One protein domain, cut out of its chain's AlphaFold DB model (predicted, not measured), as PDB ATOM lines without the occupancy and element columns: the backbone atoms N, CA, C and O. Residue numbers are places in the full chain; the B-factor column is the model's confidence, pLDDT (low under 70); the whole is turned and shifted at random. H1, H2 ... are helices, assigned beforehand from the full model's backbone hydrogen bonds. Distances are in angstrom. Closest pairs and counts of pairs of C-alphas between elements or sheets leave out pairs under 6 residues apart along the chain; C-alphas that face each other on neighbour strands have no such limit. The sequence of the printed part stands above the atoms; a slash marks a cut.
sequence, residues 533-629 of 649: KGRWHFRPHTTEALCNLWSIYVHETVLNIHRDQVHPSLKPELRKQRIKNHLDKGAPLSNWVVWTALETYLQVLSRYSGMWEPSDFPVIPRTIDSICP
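What this domain is: This is residues 533 to 629 of the 649 residues of the protein "Experimental autoimmune prostatitis antigen 2-like" of Cricetulus griseus (UniProt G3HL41). The longest helix, H5, runs through the middle of a compact domain, with H1 and H4 packed on it and H4 about perpendicular to it. H2 and H3 pack together beside this core, and a long loop, residues 609 to 622, folds back from the end of H5 to the small H6. The printed part has 97 residues with six named helices, H1 to H6 in chain order, and no named strand: all helix. The radius of gyration of the C-alphas is 12.9 A; the spans are 36, 30 and 22 A.

How they stand to each other: H1, residues 543 to 546, touches the hub H5, residues 594 to 608; their closest C-alphas, Ala 545 and Val 594, are 4.2 A apart. H2, residues 548 to 557, only just touches residues 598 to 602 of H5, with 3 pairs of C-alphas within 8 A, the closest Asn 548 and Leu 598 at 7.5 A; the tilt is steep, 50 degrees, the same way. H3, residues 563 to 566, touches H2, closest C-alphas Ile 552 and Arg 563 at 5.8 A. H4, residues 572 to 584, touches residues 596 to 599 of H5 about perpendicular, at 76 degrees, closest C-alphas Arg 578 and Thr 596 at 6.7 A. H6, residues 623 to 627, only just touches residues 600 to 604 of H5, with 3 pairs of C-alphas within 8 A, the closest Thr 600 and Ile 624 at 6.6 A. H4 and H6, for instance, are apart. Each O i to N i+4 pair is within hydrogen-bond range in H2, H4 and H6, and 9 of 11 in H5; H1 and H3 are too short for such a pair.

Where its parts are: H1 begins at C-alpha 543, (49.950, 46.832, 37.045). H2 is 14.1 A long, H4 18.2 A and H5 21.5 A. H6 ends at C-alpha 627, (37.447, 47.849, 43.045).

The domain as a whole: The C-alphas farthest apart, Val 558 and Gly 586, are 37.7 A apart. The printed part has no cut, and the link H5 to H6 is long. Residue 536 and residues 605 to 629 have pLDDT under 70.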
ATOM      1  N   LYS A 533      43.922  40.209  34.543       78.88
ATOM      2  CA  LYS A 533      42.705  40.418  33.742       78.88
ATOM      3  C   LYS A 533      42.258  41.873  33.824       78.88
ATOM      4  O   LYS A 533      42.207  42.455  34.904       78.88
ATOM      5  N   GLY A 534      41.842  42.438  32.687       73.25
ATOM      6  CA  GLY A 534      41.456  43.853  32.584       73.25
ATOM      7  C   GLY A 534      40.348  44.291  33.553       73.25
ATOM      8  O   GLY A 534      40.343  45.433  33.989       73.25
ATOM      9  N   ARG A 535      39.447  43.380  33.949       70.44
ATOM     10  CA  ARG A 535      38.333  43.676  34.871       70.44
ATOM     11  C   ARG A 535      38.770  44.013  36.302       70.44
ATOM     12  O   ARG A 535      37.993  44.628  37.019       70.44
ATOM     13  N   TRP A 536      39.982  43.631  36.709       69.38
ATOM     14  CA  TRP A 536      40.533  43.900  38.047       69.38
ATOM     15  C   TRP A 536      41.806  44.754  37.982       69.38
ATOM     16  O   TRP A 536      42.532  44.874  38.963       69.38
ATOM     17  N   HIS A 537      42.098  45.336  36.815       71.50
ATOM     18  CA  HIS A 537      43.324  46.079  36.540       71.50
ATOM     19  C   HIS A 537      43.020  47.571  36.372       71.50
ATOM     20  O   HIS A 537      42.618  48.023  35.302       71.50
ATOM     21  N   PHE A 538      43.253  48.362  37.420       80.12
ATOM     22  CA  PHE A 538      43.169  49.822  37.358       80.12
ATOM     23  C   PHE A 538      44.496  50.414  36.860       80.12
ATOM     24  O   PHE A 538      45.432  50.629  37.641       80.12
ATOM     25  N   ARG A 539      44.614  50.605  35.541       77.56
ATOM     26  CA  ARG A 539      45.813  51.167  34.895       77.56
ATOM     27  C   ARG A 539      45.919  52.683  35.113       77.56
ATOM     28  O   ARG A 539      44.892  53.353  35.118       77.56
ATOM     29  N   PRO A 540      47.142  53.237  35.235       79.12
ATOM     30  CA  PRO A 540      48.442  52.546  35.302       79.12
ATOM     31  C   PRO A 540      48.816  52.056  36.718       79.12
ATOM     32  O   PRO A 540      49.826  51.388  36.897       79.12
ATOM     33  N   HIS A 541      48.002  52.378  37.723       80.75
ATOM     34  CA  HIS A 541      48.337  52.295  39.146       80.75
ATOM     35  C   HIS A 541      48.620  50.887  39.686       80.75
ATOM     36  O   HIS A 541      49.466  50.710  40.563       80.75
ATOM     37  N   THR A 542      47.894  49.886  39.187       85.00
ATOM     38  CA  THR A 542      47.850  48.547  39.803       85.00
ATOM     39  C   THR A 542      48.591  47.468  39.020       85.00
ATOM     40  O   THR A 542      48.617  46.327  39.475       85.00
ATOM     41  N   THR A 543      49.216  47.802  37.883       87.25
ATOM     42  CA  THR A 543      49.950  46.832  37.045       87.25
ATOM     43  C   THR A 543      51.017  46.102  37.851       87.25
ATOM     44  O   THR A 543      50.947  44.891  37.995       87.25
ATOM     45  N   GLU A 544      51.904  46.853  38.490       92.25
ATOM     46  CA  GLU A 544      52.997  46.336  39.325       92.25
ATOM     47  C   GLU A 544      52.552  45.980  40.751       92.25
ATOM     48  O   GLU A 544      53.369  45.685  41.617       92.25
ATOM     49  N   ALA A 545      51.255  46.101  41.045       91.44
ATOM     50  CA  ALA A 545      50.684  45.789  42.349       91.44
ATOM     51  C   ALA A 545      50.039  44.407  42.325       91.44
ATOM     52  O   ALA A 545      50.394  43.539  43.116       91.44
ATOM     53  N   LEU A 546      49.101  44.214  41.396       88.81
ATOM     54  CA  LEU A 546      48.235  43.045  41.321       88.81
ATOM     55  C   LEU A 546      49.026  41.762  41.018       88.81
ATOM     56  O   LEU A 546      48.717  40.723  41.591       88.81
ATOM     57  N   CYS A 547      50.066  41.834  40.179       91.44
ATOM     58  CA  CYS A 547      50.937  40.693  39.869       91.44
ATOM     59  C   CYS A 547      51.595  40.081  41.124       91.44
ATOM     60  O   CYS A 547      51.711  38.863  41.221       91.44
ATOM     61  N   ASN A 548      51.915  40.892  42.142       95.31
ATOM     62  CA  ASN A 548      52.551  40.417  43.379       95.31
ATOM     63  C   ASN A 548      51.667  39.487  44.218       95.31
ATOM     64  O   ASN A 548      52.180  38.816  45.114       95.31
ATOM     65  N   LEU A 549      50.352  39.440  43.971       92.69
ATOM     66  CA  LEU A 549      49.475  38.496  44.664       92.69
ATOM     67  C   LEU A 549      49.881  37.050  44.383       92.69
ATOM     68  O   LEU A 549      49.857  36.232  45.299       92.69
ATOM     69  N   TRP A 550      50.306  36.754  43.153       94.38
ATOM     70  CA  TRP A 550      50.802  35.433  42.774       94.38
ATOM     71  C   TRP A 550      52.117  35.107  43.463       94.38
ATOM     72  O   TRP A 550      52.240  34.024  44.030       94.38
ATOM     73  N   SER A 551      53.055  36.057  43.502       96.56
ATOM     74  CA  SER A 551      54.300  35.883  44.248       96.56
ATOM     75  C   SER A 551      54.014  35.552  45.708       96.56
ATOM     76  O   SER A 551      54.474  34.525  46.192       96.56
ATOM     77  N   ILE A 552      53.186  36.339  46.395       95.19
ATOM     78  CA  ILE A 552      52.835  36.079  47.799       95.19
ATOM     79  C   ILE A 552      52.170  34.707  47.957       95.19
ATOM     80  O   ILE A 552      52.587  33.918  48.799       95.19
ATOM     81  N   TYR A 553      51.168  34.404  47.130       93.69
ATOM     82  CA  TYR A 553      50.389  33.175  47.248       93.69
ATOM     83  C   TYR A 553      51.232  31.915  47.058       93.69
ATOM     84  O   TYR A 553      51.132  30.992  47.863       93.69
ATOM     85  N   VAL A 554      52.086  31.873  46.032       96.62
ATOM     86  CA  VAL A 554      52.967  30.724  45.780       96.62
ATOM     87  C   VAL A 554      53.942  30.527  46.937       96.62
ATOM     88  O   VAL A 554      54.123  29.404  47.404       96.62
ATOM     89  N   HIS A 555      54.537  31.609  47.440       97.25
ATOM     90  CA  HIS A 555      55.506  31.502  48.528       97.25
ATOM     91  C   HIS A 555      54.859  30.984  49.813       97.25
ATOM     92  O   HIS A 555      55.414  30.097  50.450       97.25
ATOM     93  N   GLU A 556      53.664  31.461  50.160       93.88
ATOM     94  CA  GLU A 556      52.976  31.008  51.370       93.88
ATOM     95  C   GLU A 556      52.425  29.586  51.245       93.88
ATOM     96  O   GLU A 556      52.499  28.819  52.199       93.88
ATOM     97  N   THR A 557      51.860  29.226  50.088       93.75
ATOM     98  CA  THR A 557      51.098  27.972  49.947       93.75
ATOM     99  C   THR A 557      51.902  26.789  49.426       93.75
ATOM    100  O   THR A 557      51.522  25.654  49.702       93.75
ATOM    101  N   VAL A 558      52.990  27.037  48.691       96.62
ATOM    102  CA  VAL A 558      53.837  25.984  48.105       96.62
ATOM    103  C   VAL A 558      55.211  25.962  48.768       96.62
ATOM    104  O   VAL A 558      55.691  24.904  49.161       96.62
ATOM    105  N   LEU A 559      55.841  27.129  48.928       97.00
ATOM    106  CA  LEU A 559      57.201  27.216  49.482       97.00
ATOM    107  C   LEU A 559      57.226  27.308  51.012       97.00
ATOM    108  O   LEU A 559      58.288  27.177  51.610       97.00
ATOM    109  N   ASN A 560      56.065  27.508  51.643       95.75
ATOM    110  CA  ASN A 560      55.918  27.693  53.086       95.75
ATOM    111  C   ASN A 560      56.776  28.854  53.643       95.75
ATOM    112  O   ASN A 560      57.266  28.799  54.772       95.75
ATOM    113  N   ILE A 561      56.957  29.914  52.846       94.62
ATOM    114  CA  ILE A 561      57.643  31.153  53.226       94.62
ATOM    115  C   ILE A 561      56.581  32.223  53.481       94.62
ATOM    116  O   ILE A 561      55.854  32.637  52.575       94.62
ATOM    117  N   HIS A 562      56.498  32.692  54.723       91.56
ATOM    118  CA  HIS A 562      55.523  33.707  55.108       91.56
ATOM    119  C   HIS A 562      55.828  35.059  54.441       91.56
ATOM    120  O   HIS A 562      56.987  35.461  54.322       91.56
ATOM    121  N   ARG A 563      54.793  35.798  54.013       88.81
ATOM    122  CA  ARG A 563      54.945  36.994  53.154       88.81
ATOM    123  C   ARG A 563      55.882  38.082  53.683       88.81
ATOM    124  O   ARG A 563      56.426  38.840  52.888       88.81
ATOM    125  N   ASP A 564      56.055  38.195  54.999       90.06
ATOM    126  CA  ASP A 564      56.957  39.177  55.614       90.06
ATOM    127  C   ASP A 564      58.448  38.850  55.440       90.06
ATOM    128  O   ASP A 564      59.287  39.748  55.557       90.06
ATOM    129  N   GLN A 565      58.763  37.595  55.120       90.25
ATOM    130  CA  GLN A 565      60.100  37.096  54.804       90.25
ATOM    131  C   GLN A 565      60.368  37.100  53.297       90.25
ATOM    132  O   GLN A 565      61.516  37.214  52.881       90.25
ATOM    133  N   VAL A 566      59.315  37.043  52.478       86.50
ATOM    134  CA  VAL A 566      59.423  36.922  51.017       86.50
ATOM    135  C   VAL A 566      59.964  38.193  50.347       86.50
ATOM    136  O   VAL A 566      60.722  38.115  49.384       86.50
ATOM    137  N   HIS A 567      59.569  39.380  50.815       91.19
ATOM    138  CA  HIS A 567      60.046  40.637  50.233       91.19
ATOM    139  C   HIS A 567      60.136  41.750  51.291       91.19
ATOM    140  O   HIS A 567      59.180  41.943  52.046       91.19
ATOM    141  N   PRO A 568      61.208  42.574  51.326       91.94
ATOM    142  CA  PRO A 568      61.389  43.596  52.363       91.94
ATOM    143  C   PRO A 568      60.207  44.563  52.505       91.94
ATOM    144  O   PRO A 568      59.861  44.956  53.614       91.94
ATOM    145  N   SER A 569      59.545  44.911  51.395       92.88
ATOM    146  CA  SER A 569      58.369  45.799  51.404       92.88
ATOM    147  C   SER A 569      57.136  45.225  52.114       92.88
ATOM    148  O   SER A 569      56.216  45.990  52.409       92.88
ATOM    149  N   LEU A 570      57.106  43.920  52.392       91.94
ATOM    150  CA  LEU A 570      55.992  43.239  53.051       91.94
ATOM    151  C   LEU A 570      56.182  43.074  54.566       91.94
ATOM    152  O   LEU A 570      55.280  42.569  55.234       91.94
ATOM    153  N   LYS A 571      57.299  43.557  55.130       93.19
ATOM    154  CA  LYS A 571      57.498  43.594  56.587       93.19
ATOM    155  C   LYS A 571      56.345  44.354  57.264       93.19
ATOM    156  O   LYS A 571      56.054  45.475  56.833       93.19
ATOM    157  N   PRO A 572      55.724  43.816  58.335       91.62
ATOM    158  CA  PRO A 572      54.526  44.394  58.944       91.62
ATOM    159  C   PRO A 572      54.655  45.883  59.268       91.62
ATOM    160  O   PRO A 572      53.766  46.664  58.937       91.62
ATOM    161  N   GLU A 573      55.790  46.300  59.829       92.81
ATOM    162  CA  GLU A 573      56.021  47.697  60.208       92.81
ATOM    163  C   GLU A 573      56.095  48.642  59.002       92.81
ATOM    164  O   GLU A 573      55.497  49.719  59.020       92.81
ATOM    165  N   LEU A 574      56.723  48.214  57.901       93.69
ATOM    166  CA  LEU A 574      56.756  48.998  56.663       93.69
ATOM    167  C   LEU A 574      55.370  49.095  56.023       93.69
ATOM    168  O   LEU A 574      55.001  50.158  55.528       93.69
ATOM    169  N   ARG A 575      54.576  48.019  56.068       92.75
ATOM    170  CA  ARG A 575      53.185  48.024  55.588       92.75
ATOM    171  C   ARG A 575      52.315  48.994  56.398       92.75
ATOM    172  O   ARG A 575      51.648  49.845  55.810       92.75
ATOM    173  N   LYS A 576      52.386  48.945  57.740       91.38
ATOM    174  CA  LYS A 576      51.658  49.866  58.641       91.38
ATOM    175  C   LYS A 576      52.034  51.317  58.354       91.38
ATOM    176  O   LYS A 576      51.156  52.161  58.171       91.38
ATOM    177  N   GLN A 577      53.335  51.597  58.265       93.62
ATOM    178  CA  GLN A 577      53.849  52.934  57.980       93.62
ATOM    179  C   GLN A 577      53.396  53.437  56.604       93.62
ATOM    180  O   GLN A 577      52.988  54.588  56.475       93.62
ATOM    181  N   ARG A 578      53.423  52.580  55.577       94.19
ATOM    182  CA  ARG A 578      52.988  52.915  54.213       94.19
ATOM    183  C   ARG A 578      51.513  53.305  54.170       94.19
ATOM    184  O   ARG A 578      51.184  54.338  53.589       94.19
ATOM    185  N   ILE A 579      50.648  52.514  54.808       89.75
ATOM    186  CA  ILE A 579      49.207  52.789  54.878       89.75
ATOM    187  C   ILE A 579      48.966  54.105  55.619       89.75
ATOM    188  O   ILE A 579      48.291  54.983  55.083       89.75
ATOM    189  N   LYS A 580      49.579  54.283  56.796       92.62
ATOM    190  CA  LYS A 580      49.476  55.525  57.570       92.62
ATOM    191  C   LYS A 580      49.901  56.742  56.744       92.62
ATOM    192  O   LYS A 580      49.120  57.669  56.582       92.62
ATOM    193  N   ASN A 581      51.083  56.701  56.130       93.19
ATOM    194  CA  ASN A 581      51.599  57.795  55.305       93.19
ATOM    195  C   ASN A 581      50.693  58.128  54.110       93.19
ATOM    196  O   ASN A 581      50.626  59.282  53.688       93.19
ATOM    197  N   HIS A 582      50.039  57.126  53.515       90.19
ATOM    198  CA  HIS A 582      49.100  57.344  52.418       90.19
ATOM    199  C   HIS A 582      47.815  58.029  52.906       90.19
ATOM    200  O   HIS A 582      47.365  58.989  52.279       90.19
ATOM    201  N   LEU A 583      47.267  57.576  54.039       90.12
ATOM    202  CA  LEU A 583      46.068  58.149  54.654       90.12
ATOM    203  C   LEU A 583      46.310  59.572  55.180       90.12
ATOM    204  O   LEU A 583      45.510  60.455  54.885       90.12
ATOM    205  N   ASP A 584      47.438  59.820  55.850       92.69
ATOM    206  CA  ASP A 584      47.818  61.138  56.388       92.69
ATOM    207  C   ASP A 584      47.938  62.203  55.279       92.69
ATOM    208  O   ASP A 584      47.720  63.390  55.512       92.69
ATOM    209  N   LYS A 585      48.233  61.786  54.040       91.62
ATOM    210  CA  LYS A 585      48.278  62.654  52.848       91.62
ATOM    211  C   LYS A 585      46.924  62.815  52.142       91.62
ATOM    212  O   LYS A 585      46.878  63.394  51.059       91.62
ATOM    213  N   GLY A 586      45.840  62.276  52.701       88.06
ATOM    214  CA  GLY A 586      44.499  62.315  52.109       88.06
ATOM    215  C   GLY A 586      44.245  61.261  51.025       88.06
ATOM    216  O   GLY A 586      43.350  61.448  50.204       88.06
ATOM    217  N   ALA A 587      45.023  60.172  51.002       86.44
ATOM    218  CA  ALA A 587      44.921  59.069  50.038       86.44
ATOM    219  C   ALA A 587      44.936  59.500  48.548       86.44
ATOM    220  O   ALA A 587      44.027  59.157  47.786       86.44
ATOM    221  N   PRO A 588      45.951  60.263  48.092       85.62
ATOM    222  CA  PRO A 588      45.986  60.762  46.724       85.62
ATOM    223  C   PRO A 588      46.253  59.626  45.731       85.62
ATOM    224  O   PRO A 588      47.198  58.848  45.897       85.62
ATOM    225  N   LEU A 589      45.465  59.582  44.652       82.00
ATOM    226  CA  LEU A 589      45.573  58.558  43.608       82.00
ATOM    227  C   LEU A 589      46.974  58.504  42.970       82.00
ATOM    228  O   LEU A 589      47.473  57.426  42.661       82.00
ATOM    229  N   SER A 590      47.650  59.649  42.842       84.81
ATOM    230  CA  SER A 590      49.016  59.741  42.307       84.81
ATOM    231  C   SER A 590      50.053  58.935  43.103       84.81
ATOM    232  O   SER A 590      51.032  58.480  42.520       84.81
ATOM    233  N   ASN A 591      49.825  58.704  44.402       84.69
ATOM    234  CA  ASN A 591      50.716  57.917  45.268       84.69
ATOM    235  C   ASN A 591      50.205  56.485  45.509       84.69
ATOM    236  O   ASN A 591      50.840  55.709  46.231       84.69
ATOM    237  N   TRP A 592      49.049  56.131  44.946       88.50
ATOM    238  CA  TRP A 592      48.482  54.789  45.002       88.50
ATOM    239  C   TRP A 592      49.040  53.966  43.838       88.50
ATOM    240  O   TRP A 592      48.427  53.848  42.784       88.50
ATOM    241  N   VAL A 593      50.265  53.466  44.002       87.88
ATOM    242  CA  VAL A 593      50.993  52.685  42.989       87.88
ATOM    243  C   VAL A 593      51.743  51.523  43.642       87.88
ATOM    244  O   VAL A 593      52.078  51.599  44.829       87.88
ATOM    245  N   VAL A 594      52.012  50.463  42.872       89.81
ATOM    246  CA  VAL A 594      52.836  49.296  43.260       89.81
ATOM    247  C   VAL A 594      52.450  48.758  44.649       89.81
ATOM    248  O   VAL A 594      51.387  48.175  44.833       89.81
ATOM    249  N   TRP A 595      53.270  49.013  45.667       92.56
ATOM    250  CA  TRP A 595      53.087  48.516  47.022       92.56
ATOM    251  C   TRP A 595      51.917  49.157  47.764       92.56
ATOM    252  O   TRP A 595      51.207  48.462  48.478       92.56
ATOM    253  N   THR A 596      51.689  50.466  47.608       91.06
ATOM    254  CA  THR A 596      50.552  51.142  48.263       91.06
ATOM    255  C   THR A 596      49.235  50.609  47.709       91.06
ATOM    256  O   THR A 596      48.283  50.393  48.455       91.06
ATOM    257  N   ALA A 597      49.202  50.349  46.399       89.38
ATOM    258  CA  ALA A 597      48.062  49.721  45.753       89.38
ATOM    259  C   ALA A 597      47.881  48.259  46.188       89.38
ATOM    260  O   ALA A 597      46.759  47.847  46.485       89.38
ATOM    261  N   LEU A 598      48.975  47.500  46.305       91.12
ATOM    262  CA  LEU A 598      48.961  46.115  46.778       91.12
ATOM    263  C   LEU A 598      48.311  45.983  48.162       91.12
ATOM    264  O   LEU A 598      47.532  45.056  48.360       91.12
ATOM    265  N   GLU A 599      48.538  46.925  49.087       89.56
ATOM    266  CA  GLU A 599      47.893  46.886  50.412       89.56
ATOM    267  C   GLU A 599      46.367  46.801  50.321       89.56
ATOM    268  O   GLU A 599      45.747  46.082  51.100       89.56
ATOM    269  N   THR A 600      45.758  47.476  49.340       84.19
ATOM    270  CA  THR A 600      44.302  47.424  49.140       84.19
ATOM    271  C   THR A 600      43.850  46.003  48.787       84.19
ATOM    272  O   THR A 600      42.904  45.491  49.380       84.19
ATOM    273  N   TYR A 601      44.561  45.324  47.883       83.31
ATOM    274  CA  TYR A 601      44.262  43.937  47.517       83.31
ATOM    275  C   TYR A 601      44.495  42.968  48.680       83.31
ATOM    276  O   TYR A 601      43.677  42.079  48.917       83.31
ATOM    277  N   LEU A 602      45.572  43.161  49.449       84.69
ATOM    278  CA  LEU A 602      45.854  42.336  50.625       84.69
ATOM    279  C   LEU A 602      44.763  42.484  51.696       84.69
ATOM    280  O   LEU A 602      44.367  41.481  52.289       84.69
ATOM    281  N   GLN A 603      44.239  43.696  51.913       77.25
ATOM    282  CA  GLN A 603      43.125  43.949  52.836       77.25
ATOM    283  C   GLN A 603      41.832  43.267  52.378       77.25
ATOM    284  O   GLN A 603      41.145  42.649  53.191       77.25
ATOM    285  N   VAL A 604      41.511  43.331  51.079       73.00
ATOM    286  CA  VAL A 604      40.338  42.648  50.508       73.00
ATOM    287  C   VAL A 604      40.450  41.137  50.703       73.00
ATOM    288  O   VAL A 604      39.509  40.510  51.190       73.00
ATOM    289  N   LEU A 605      41.606  40.549  50.393       68.12
ATOM    290  CA  LEU A 605      41.814  39.109  50.547       68.12
ATOM    291  C   LEU A 605      41.726  38.679  52.017       68.12
ATOM    292  O   LEU A 605      40.956  37.779  52.335       68.12
ATOM    293  N   SER A 606      42.392  39.394  52.926       68.38
ATOM    294  CA  SER A 606      42.340  39.103  54.373       68.38
ATOM    295  C   SER A 606      40.922  39.208  54.958       68.38
ATOM    296  O   SER A 606      40.613  38.571  55.959       68.38
ATOM    297  N   ARG A 607      40.041  40.016  54.348       63.81
ATOM    298  CA  ARG A 607      38.676  40.253  54.842       63.81
ATOM    299  C   ARG A 607      37.628  39.303  54.263       63.81
ATOM    300  O   ARG A 607      36.649  39.016  54.946       63.81
ATOM    301  N   TYR A 608      37.789  38.859  53.016       56.25
ATOM    302  CA  TYR A 608      36.698  38.220  52.267       56.25
ATOM    303  C   TYR A 608      36.985  36.810  51.756       56.25
ATOM    304  O   TYR A 608      36.031  36.105  51.428       56.25
ATOM    305  N   SER A 609      38.246  36.382  51.660       54.75
ATOM    306  CA  SER A 609      38.546  35.057  51.105       54.75
ATOM    307  C   SER A 609      38.616  33.957  52.158       54.75
ATOM    308  O   SER A 609      38.489  32.787  51.811       54.75
ATOM    309  N   GLY A 610      38.852  34.303  53.432       51.69
ATOM    310  CA  GLY A 610      39.213  33.325  54.467       51.69
ATOM    311  C   GLY A 610      40.508  32.557  54.154       51.69
ATOM    312  O   GLY A 610      40.872  31.656  54.899       51.69
ATOM    313  N   MET A 611      41.200  32.898  53.056       48.56
ATOM    314  CA  MET A 611      42.443  32.259  52.617       48.56
ATOM    315  C   MET A 611      43.654  32.797  53.380       48.56
ATOM    316  O   MET A 611      44.699  32.157  53.370       48.56
ATOM    317  N   TRP A 612      43.514  33.959  54.022       54.81
ATOM    318  CA  TRP A 612      44.539  34.625  54.820       54.81
ATOM    319  C   TRP A 612      43.941  35.120  56.135       54.81
ATOM    320  O   TRP A 612      42.755  35.460  56.176       54.81
ATOM    321  N   GLU A 613      44.752  35.158  57.196       44.34
ATOM    322  CA  GLU A 613      44.298  35.623  58.509       44.34
ATOM    323  C   GLU A 613      43.798  37.081  58.461       44.34
ATOM    324  O   GLU A 613      44.339  37.896  57.698       44.34
ATOM    325  N   PRO A 614      42.780  37.437  59.269       46.38
ATOM    326  CA  PRO A 614      42.307  38.811  59.380       46.38
ATOM    327  C   PRO A 614      43.460  39.750  59.740       46.38
ATOM    328  O   PRO A 614      44.178  39.537  60.711       46.38
ATOM    329  N   SER A 615      43.649  40.803  58.949       52.16
ATOM    330  CA  SER A 615      44.746  41.744  59.159       52.16
ATOM    331  C   SER A 615      44.292  42.902  60.063       52.16
ATOM    332  O   SER A 615      43.347  43.598  59.692       52.16
ATOM    333  N   ASP A 616      45.003  43.192  61.159       52.59
ATOM    334  CA  ASP A 616      44.737  44.327  62.078       52.59
ATOM    335  C   ASP A 616      45.093  45.720  61.496       52.59
ATOM    336  O   ASP A 616      45.329  46.693  62.216       52.59
ATOM    337  N   PHE A 617      45.190  45.843  60.169       52.75
ATOM    338  CA  PHE A 617      45.608  47.075  59.500       52.75
ATOM    339  C   PHE A 617      44.421  48.024  59.245       52.75
ATOM    340  O   PHE A 617      43.326  47.569  58.909       52.75
ATOM    341  N   PRO A 618      44.627  49.355  59.321       49.66
ATOM    342  CA  PRO A 618      43.583  50.332  59.020       49.66
ATOM    343  C   PRO A 618      43.133  50.268  57.549       49.66
ATOM    344  O   PRO A 618      43.948  50.153  56.632       49.66
ATOM    345  N   VAL A 619      41.818  50.361  57.339       58.41
ATOM    346  CA  VAL A 619      41.135  50.189  56.044       58.41
ATOM    347  C   VAL A 619      41.332  51.411  55.138       58.41
ATOM    348  O   VAL A 619      41.147  52.539  55.588       58.41
ATOM    349  N   ILE A 620      41.649  51.201  53.851       57.38
ATOM    350  CA  ILE A 620      41.753  52.282  52.851       57.38
ATOM    351  C   ILE A 620      40.354  52.580  52.251       57.38
ATOM    352  O   ILE A 620      39.865  51.785  51.447       57.38
ATOM    353  N   PRO A 621      39.678  53.704  52.593       44.53
ATOM    354  CA  PRO A 621      38.216  53.806  52.452       44.53
ATOM    355  C   PRO A 621      37.665  53.997  51.029       44.53
ATOM    356  O   PRO A 621      36.531  53.619  50.779       44.53
ATOM    357  N   ARG A 622      38.410  54.608  50.092       46.50
ATOM    358  CA  ARG A 622      37.873  54.982  48.757       46.50
ATOM    359  C   ARG A 622      38.197  54.002  47.627       46.50
ATOM    360  O   ARG A 622      37.548  54.045  46.588       46.50
ATOM    361  N   THR A 623      39.204  53.150  47.798       50.16
ATOM    362  CA  THR A 623      39.663  52.206  46.765       50.16
ATOM    363  C   THR A 623      39.061  50.816  46.910       50.16
ATOM    364  O   THR A 623      38.903  50.123  45.912       50.16
ATOM    365  N   ILE A 624      38.671  50.413  48.121       47.88
ATOM    366  CA  ILE A 624      37.978  49.136  48.331       47.88
ATOM    367  C   ILE A 624      36.633  49.143  47.595       47.88
ATOM    368  O   ILE A 624      36.368  48.227  46.824       47.88
ATOM    369  N   ASP A 625      35.843  50.212  47.732       40.53
ATOM    370  CA  ASP A 625      34.521  50.315  47.098       40.53
ATOM    371  C   ASP A 625      34.588  50.506  45.572       40.53
ATOM    372  O   ASP A 625      33.692  50.064  44.855       40.53
ATOM    373  N   SER A 626      35.663  51.111  45.044       45.34
ATOM    374  CA  SER A 626      35.847  51.321  43.599       45.34
ATOM    375  C   SER A 626      36.421  50.110  42.854       45.34
ATOM    376  O   SER A 626      36.203  49.987  41.650       45.34
ATOM    377  N   ILE A 627      37.089  49.187  43.555       48.03
ATOM    378  CA  ILE A 627      37.447  47.849  43.045       48.03
ATOM    379  C   ILE A 627      36.253  46.878  43.179       48.03
ATOM    380  O   ILE A 627      36.108  45.955  42.377       48.03
ATOM    381  N   CYS A 628      35.354  47.125  44.141       45.19
ATOM    382  CA  CYS A 628      34.179  46.309  44.463       45.19
ATOM    383  C   CYS A 628      32.780  46.786  43.972       45.19
ATOM    384  O   CYS A 628      31.805  46.361  44.595       45.19
ATOM    385  N   PRO A 629      32.552  47.559  42.884       37.16
ATOM    386  CA  PRO A 629      31.180  47.954  42.523       37.16
ATOM    387  C   PRO A 629      30.241  46.763  42.254       37.16
ATOM    388  O   PRO A 629      29.044  46.850  42.502       37.16
TER     389      PRO A 629